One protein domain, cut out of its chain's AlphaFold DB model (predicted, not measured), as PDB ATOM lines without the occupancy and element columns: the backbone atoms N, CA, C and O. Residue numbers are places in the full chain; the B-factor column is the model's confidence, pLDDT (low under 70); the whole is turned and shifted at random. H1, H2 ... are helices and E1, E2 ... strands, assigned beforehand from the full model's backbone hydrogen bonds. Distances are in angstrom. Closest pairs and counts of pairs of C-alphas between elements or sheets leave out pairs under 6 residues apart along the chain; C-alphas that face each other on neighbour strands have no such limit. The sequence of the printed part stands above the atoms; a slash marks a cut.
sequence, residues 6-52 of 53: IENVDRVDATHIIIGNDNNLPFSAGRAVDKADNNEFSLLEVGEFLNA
ATOM      1  N   ILE A   6     187.802 131.065 198.889       78.38
ATOM      2  CA  ILE A   6     188.242 129.847 199.557       78.38
ATOM      3  C   ILE A   6     188.967 128.983 198.521       78.38
ATOM      4  O   ILE A   6     188.337 128.562 197.550       78.38
ATOM      5  N   GLU A   7     190.259 128.715 198.723       82.62
ATOM      6  CA  GLU A   7     191.013 127.741 197.910       82.62
ATOM      7  C   GLU A   7     190.860 126.322 198.448       82.62
ATOM      8  O   GLU A   7     190.771 125.363 197.681       82.62
ATOM      9  N   ASN A   8     190.789 126.182 199.773       88.50
ATOM     10  CA  ASN A   8     190.787 124.885 200.426       88.50
ATOM     11  C   ASN A   8     189.844 124.860 201.624       88.50
ATOM     12  O   ASN A   8     189.761 125.805 202.407       88.50
ATOM     13  N   VAL A   9     189.178 123.721 201.783       93.06
ATOM     14  CA  VAL A   9     188.455 123.355 202.999       93.06
ATOM     15  C   VAL A   9     188.890 121.952 203.373       93.06
ATOM     16  O   VAL A   9     188.874 121.062 202.522       93.06
ATOM     17  N   ASP A  10     189.255 121.757 204.634       96.00
ATOM     18  CA  ASP A  10     189.527 120.430 205.177       96.00
ATOM     19  C   ASP A  10     188.930 120.283 206.579       96.00
ATOM     20  O   ASP A  10     188.647 121.266 207.268       96.00
ATOM     21  N   ARG A  11     188.715 119.042 207.006       96.38
ATOM     22  CA  ARG A  11     188.224 118.713 208.339       96.38
ATOM     23  C   ARG A  11     189.406 118.415 209.248       96.38
ATOM     24  O   ARG A  11     190.156 117.477 208.997       96.38
ATOM     25  N   VAL A  12     189.528 119.160 210.344       96.69
ATOM     26  CA  VAL A  12     190.633 118.955 211.296       96.69
ATOM     27  C   VAL A  12     190.241 118.066 212.473       96.69
ATOM     28  O   VAL A  12     191.083 117.341 212.995       96.69
ATOM     29  N   ASP A  13     188.966 118.078 212.873       97.50
ATOM     30  CA  ASP A  13     188.444 117.204 213.924       97.50
ATOM     31  C   ASP A  13     186.925 116.969 213.796       97.50
ATOM     32  O   ASP A  13     186.301 117.234 212.766       97.50
ATOM     33  N   ALA A  14     186.315 116.396 214.837       97.62
ATOM     34  CA  ALA A  14     184.904 116.044 214.848       97.62
ATOM     35  C   ALA A  14     183.963 117.247 214.646       97.62
ATOM     36  O   ALA A  14     182.907 117.068 214.036       97.62
ATOM     37  N   THR A  15     184.340 118.433 215.121       98.25
ATOM     38  CA  THR A  15     183.489 119.629 215.172       98.25
ATOM     39  C   THR A  15     184.027 120.805 214.365       98.25
ATOM     40  O   THR A  15     183.300 121.783 214.217       98.25
ATOM     41  N   HIS A  16     185.239 120.724 213.812       98.31
ATOM     42  CA  HIS A  16     185.873 121.850 213.131       98.31
ATOM     43  C   HIS A  16     186.305 121.562 211.695       98.31
ATOM     44  O   HIS A  16     186.756 120.464 211.344       98.31
ATOM     45  N   ILE A  17     186.250 122.619 210.888       97.19
ATOM     46  CA  ILE A  17     186.891 122.698 209.576       97.19
ATOM     47  C   ILE A  17     187.909 123.831 209.564       97.19
ATOM     48  O   ILE A  17     187.740 124.842 210.249       97.19
ATOM     49  N   ILE A  18     188.943 123.672 208.748       94.75
ATOM     50  CA  ILE A  18     189.878 124.734 208.402       94.75
ATOM     51  C   ILE A  18     189.568 125.239 206.997       94.75
ATOM     52  O   ILE A  18     189.295 124.457 206.085       94.75
ATOM     53  N   ILE A  19     189.608 126.556 206.839       91.75
ATOM     54  CA  ILE A  19     189.464 127.245 205.563       91.75
ATOM     55  C   ILE A  19     190.806 127.884 205.224       91.75
ATOM     56  O   ILE A  19     191.301 128.697 206.006       91.75
ATOM     57  N   GLY A  20     191.361 127.516 204.069       88.25
ATOM     58  CA  GLY A  20     192.469 128.213 203.421       88.25
ATOM     59  C   GLY A  20     191.932 129.322 202.520       88.25
ATOM     60  O   GLY A  20     191.078 129.067 201.662       88.25
ATOM     61  N   ASN A  21     192.380 130.553 202.751       81.75
ATOM     62  CA  ASN A  21     191.977 131.724 201.981       81.75
ATOM     63  C   ASN A  21     192.999 132.036 200.881       81.75
ATOM     64  O   ASN A  21     194.157 132.329 201.170       81.75
ATOM     65  N   ASP A  22     192.531 132.081 199.636       76.44
ATOM     66  CA  ASP A  22     193.318 132.513 198.489       76.44
ATOM     67  C   ASP A  22     193.385 134.041 198.452       76.44
ATOM     68  O   ASP A  22     192.469 134.750 198.022       76.44
ATOM     69  N   ASN A  23     194.509 134.562 198.922       73.12
ATOM     70  CA  ASN A  23     194.858 135.978 198.896       73.12
ATOM     71  C   ASN A  23     195.720 136.361 197.677       73.12
ATOM     72  O   ASN A  23     196.347 137.422 197.692       73.12
ATOM     73  N   ASN A  24     195.776 135.517 196.639       68.25
ATOM     74  CA  ASN A  24     196.569 135.753 195.429       68.25
ATOM     75  C   ASN A  24     195.718 136.134 194.204       68.25
ATOM     76  O   ASN A  24     196.268 136.416 193.135       68.25
ATOM     77  N   LEU A  25     194.386 136.179 194.326       62.75
ATOM     78  CA  LEU A  25     193.504 136.537 193.213       62.75
ATOM     79  C   LEU A  25     193.560 138.031 192.851       62.75
ATOM     80  O   LEU A  25     193.736 138.880 193.735       62.75
ATOM     81  N   PRO A  26     193.323 138.388 191.571       57.22
ATOM     82  CA  PRO A  26     193.090 139.772 191.171       57.22
ATOM     83  C   PRO A  26     191.969 140.372 192.036       57.22
ATOM     84  O   PRO A  26     190.954 139.717 192.248       57.22
ATOM     85  N   PHE A  27     192.159 141.596 192.539       58.91
ATOM     86  CA  PHE A  27     191.286 142.316 193.495       58.91
ATOM     87  C   PHE A  27     191.415 141.944 194.981       58.91
ATOM     88  O   PHE A  27     190.836 142.645 195.817       58.91
ATOM     89  N   SER A  28     192.197 140.924 195.340       63.75
ATOM     90  CA  SER A  28     192.676 140.792 196.719       63.75
ATOM     91  C   SER A  28     193.715 141.883 197.015       63.75
ATOM     92  O   SER A  28     194.334 142.441 196.104       63.75
ATOM     93  N   ALA A  29     193.928 142.208 198.293       66.00
ATOM     94  CA  ALA A  29     194.993 143.137 198.682       66.00
ATOM     95  C   ALA A  29     196.407 142.580 198.386       66.00
ATOM     96  O   ALA A  29     197.379 143.328 198.491       66.00
ATOM     97  N   GLY A  30     196.512 141.305 197.983       65.38
ATOM     98  CA  GLY A  30     197.767 140.597 197.767       65.38
ATOM     99  C   GLY A  30     198.546 140.362 199.065       65.38
ATOM    100  O   GLY A  30     198.208 140.877 200.134       65.38
ATOM    101  N   ARG A  31     199.630 139.590 198.967       72.19
ATOM    102  CA  ARG A  31     200.585 139.391 200.067       72.19
ATOM    103  C   ARG A  31     201.597 140.532 200.112       72.19
ATOM    104  O   ARG A  31     202.049 141.020 199.076       72.19
ATOM    105  N   ALA A  32     202.017 140.911 201.315       76.38
ATOM    106  CA  ALA A  32     203.235 141.698 201.464       76.38
ATOM    107  C   ALA A  32     204.449 140.779 201.262       76.38
ATOM    108  O   ALA A  32     204.501 139.683 201.818       76.38
ATOM    109  N   VAL A  33     205.419 141.228 200.462       76.38
ATOM    110  CA  VAL A  33     206.660 140.477 200.210       76.38
ATOM    111  C   VAL A  33     207.344 140.161 201.544       76.38
ATOM    112  O   VAL A  33     207.425 141.025 202.417       76.38
ATOM    113  N   ASP A  34     207.780 138.911 201.701       77.00
ATOM    114  CA  ASP A  34     208.456 138.372 202.890       77.00
ATOM    115  C   ASP A  34     207.671 138.474 204.211       77.00
ATOM    116  O   ASP A  34     208.237 138.336 205.298       77.00
ATOM    117  N   LYS A  35     206.351 138.675 204.141       78.69
ATOM    118  CA  LYS A  35     205.469 138.679 205.308       78.69
ATOM    119  C   LYS A  35     204.389 137.614 205.155       78.69
ATOM    120  O   LYS A  35     203.592 137.662 204.223       78.69
ATOM    121  N   ALA A  36     204.344 136.689 206.113       69.31
ATOM    122  CA  ALA A  36     203.246 135.736 206.227       69.31
ATOM    123  C   ALA A  36     201.917 136.483 206.400       69.31
ATOM    124  O   ALA A  36     201.850 137.467 207.148       69.31
ATOM    125  N   ASP A  37     200.875 136.034 205.706       73.94
ATOM    126  CA  ASP A  37     199.560 136.627 205.888       73.94
ATOM    127  C   ASP A  37     198.955 136.144 207.210       73.94
ATOM    128  O   ASP A  37     199.036 134.974 207.582       73.94
ATOM    129  N   ASN A  38     198.339 137.070 207.933       74.56
ATOM    130  CA  ASN A  38     197.708 136.786 209.212       74.56
ATOM    131  C   ASN A  38     196.328 136.125 209.043       74.56
ATOM    132  O   ASN A  38     195.750 135.703 210.040       74.56
ATOM    133  N   ASN A  39     195.774 136.088 207.826       73.25
ATOM    134  CA  ASN A  39     194.421 135.591 207.550       73.25
ATOM    135  C   ASN A  39     194.371 134.385 206.591       73.25
ATOM    136  O   ASN A  39     193.294 134.055 206.096       73.25
ATOM    137  N   GLU A  40     195.510 133.735 206.336       80.56
ATOM    138  CA  GLU A  40     195.615 132.637 205.362       80.56
ATOM    139  C   GLU A  40     194.797 131.407 205.785       80.56
ATOM    140  O   GLU A  40     194.259 130.698 204.941       80.56
ATOM    141  N   PHE A  41     194.623 131.210 207.098       86.12
ATOM    142  CA  PHE A  41     193.812 130.135 207.657       86.12
ATOM    143  C   PHE A  41     192.786 130.650 208.664       86.12
ATOM    144  O   PHE A  41     193.097 131.459 209.539       86.12
ATOM    145  N   SER A  42     191.564 130.132 208.573       87.94
ATOM    146  CA  SER A  42     190.506 130.323 209.571       87.94
ATOM    147  C   SER A  42     189.981 128.970 210.039       87.94
ATOM    148  O   SER A  42     189.626 128.127 209.217       87.94
ATOM    149  N   LEU A  43     189.915 128.765 211.356       93.50
ATOM    150  CA  LEU A  43     189.314 127.579 211.962       93.50
ATOM    151  C   LEU A  43     187.871 127.892 212.360       93.50
ATOM    152  O   LEU A  43     187.637 128.847 213.101       93.50
ATOM    153  N   LEU A  44     186.917 127.098 211.879       94.31
ATOM    154  CA  LEU A  44     185.498 127.271 212.182       94.31
ATOM    155  C   LEU A  44     184.955 126.071 212.952       94.31
ATOM    156  O   LEU A  44     185.155 124.929 212.541       94.31
ATOM    157  N   GLU A  45     184.210 126.338 214.024       97.56
ATOM    158  CA  GLU A  45     183.372 125.345 214.697       97.56
ATOM    159  C   GLU A  45     182.059 125.191 213.922       97.56
ATOM    160  O   GLU A  45     181.281 126.132 213.778       97.56
ATOM    161  N   VAL A  46     181.834 124.001 213.371       97.38
ATOM    162  CA  VAL A  46     180.731 123.692 212.449       97.38
ATOM    163  C   VAL A  46     180.096 122.333 212.763       97.38
ATOM    164  O   VAL A  46     179.576 121.655 211.878       97.38
ATOM    165  N   GLY A  47     180.137 121.911 214.030       97.81
ATOM    166  CA  GLY A  47     179.666 120.592 214.463       97.81
ATOM    167  C   GLY A  47     178.218 120.293 214.062       97.81
ATOM    168  O   GLY A  47     177.928 119.187 213.611       97.81
ATOM    169  N   GLU A  48     177.317 121.272 214.152       97.75
ATOM    170  CA  GLU A  48     175.926 121.097 213.716       97.75
ATOM    171  C   GLU A  48     175.822 120.854 212.206       97.75
ATOM    172  O   GLU A  48     175.122 119.940 211.775       97.75
ATOM    173  N   PHE A  49     176.573 121.612 211.400       96.19
ATOM    174  CA  PHE A  49     176.605 121.458 209.945       96.19
ATOM    175  C   PHE A  49     177.166 120.093 209.523       96.19
ATOM    176  O   PHE A  49     176.582 119.429 208.673       96.19
ATOM    177  N   LEU A  50     178.255 119.632 210.148       95.56
ATOM    178  CA  LEU A  50     178.875 118.339 209.825       95.56
ATOM    179  C   LEU A  50     177.998 117.129 210.181       95.56
ATOM    180  O   LEU A  50     178.219 116.043 209.648       95.56
ATOM    181  N   ASN A  51     177.034 117.303 211.088       95.81
ATOM    182  CA  ASN A  51     176.099 116.259 211.508       95.81
ATOM    183  C   ASN A  51     174.692 116.429 210.908       95.81
ATOM    184  O   ASN A  51     173.793 115.649 211.237       95.81
ATOM    185  N   ALA A  52     174.486 117.429 210.048       94.62
ATOM    186  CA  ALA A  52     173.222 117.623 209.352       94.62
ATOM    187  C   ALA A  52     172.946 116.449 208.388       94.62
ATOM    188  O   ALA A  52     173.869 115.900 207.782       94.62
TER     189      ALA A  52
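This is residues 6 to 52 of the 53 residues of an uncharacterized protein of Rhizobium sp. BK049 (UniProt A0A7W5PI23). A narrow sheet of three antiparallel strands, E1, E2 and E3, makes the body, with E2 in the middle; from the end where E2 finishes and E3 starts, a wide loop of residues 23 to 40 reaches away, and the short helix H1 sits at the other end, where it only grazes the sheet. The loop adds much of the length, and its residues 24 to 29 stand free and stick out. The printed part has 47 residues, with three named strands and then one named helix in the order E1, E2, E3, H1; the sheet runs E1, E2, E3 and is a meander, each strand the antiparallel neighbour of the one before. The class is mostly strand, although under half of the residues, 22 of 47, are in named elements. The whole is loose, with a radius of gyration of the C-alphas of 13.2 A, and in outline a rod whose C-alphas span 40 by 19 by 11 A.

E1 is the strand of residues 6 to 11, beginning with C-alpha 6 at (188.242, 129.847, 199.557) and measuring 14.2 A from first to last C-alpha. E2, residues 16 to 22, is the longest strand by residues and measures 19.6 A; its last C-alpha, that of Asp 22, is at (193.318, 132.513, 198.489). Residues 23 to 40 hold no named element; within this stretch C-alpha 27 is at (191.286, 142.316, 193.495) and C-alpha 34 at (208.456, 138.372, 202.890). E3, residues 41 to 45, measures 13.5 A. H1, residues 47 to 50, measures 5.2 A and ends with C-alpha 50 at (178.875, 118.339, 209.825).

In the sheet, E1 and E3 are the edge strands and E2 is the inner strand. E1 and E2 form a hairpin and are antiparallel, with 161 degrees between their directions. The C-alphas of Arg 11 and Ile 17, which face each other, are 4.4 A apart. Across this pair N 18 and O 10 are within hydrogen-bond range at 2.8 A, and N 20 and O 8 at 2.9 A. E2 and E3 form the second hairpin and are antiparallel at 152 degrees. Here the C-alphas of Ile 18 and Leu 43 face each other at 4.6 A. N 19 and O 42 are within hydrogen-bond range at 2.9 A, and N 44 and O 17 also at 2.9 A. The sheet's C-alphas lie up to 3.8 A off the best plane through all of them, only just under 4 A. H1 is on the sheet but only grazes it, with its residues 47 to 50. The closest C-alphas of E2 and H1 are those of His 16 and Gly 47, 6.5 A apart, while the two centres are 15.2 A apart. With 4 residues H1 is too short for any pair of O i and N i+4, and its 1 pair of O i and N i+3 is not within range.

The two C-alphas farthest apart are those of Val 33, in the stretch between E2 and E3, and Ala 52, the last printed residue, at 41.5 A. The first and last printed C-alphas, those of Ile 6 and Ala 52, are 21.7 A apart. The printed part has no cut. The links from E1 to E2, with 4 residues, and from E3 to H1, with 1 residue, are tight; the link from E2 to E3, with 18 residues, is long. The mean pLDDT of the printed part is 84.2. Confidence is low, under 70, at residues 24 to 30 and at residue 36, which belong to the long link of the model.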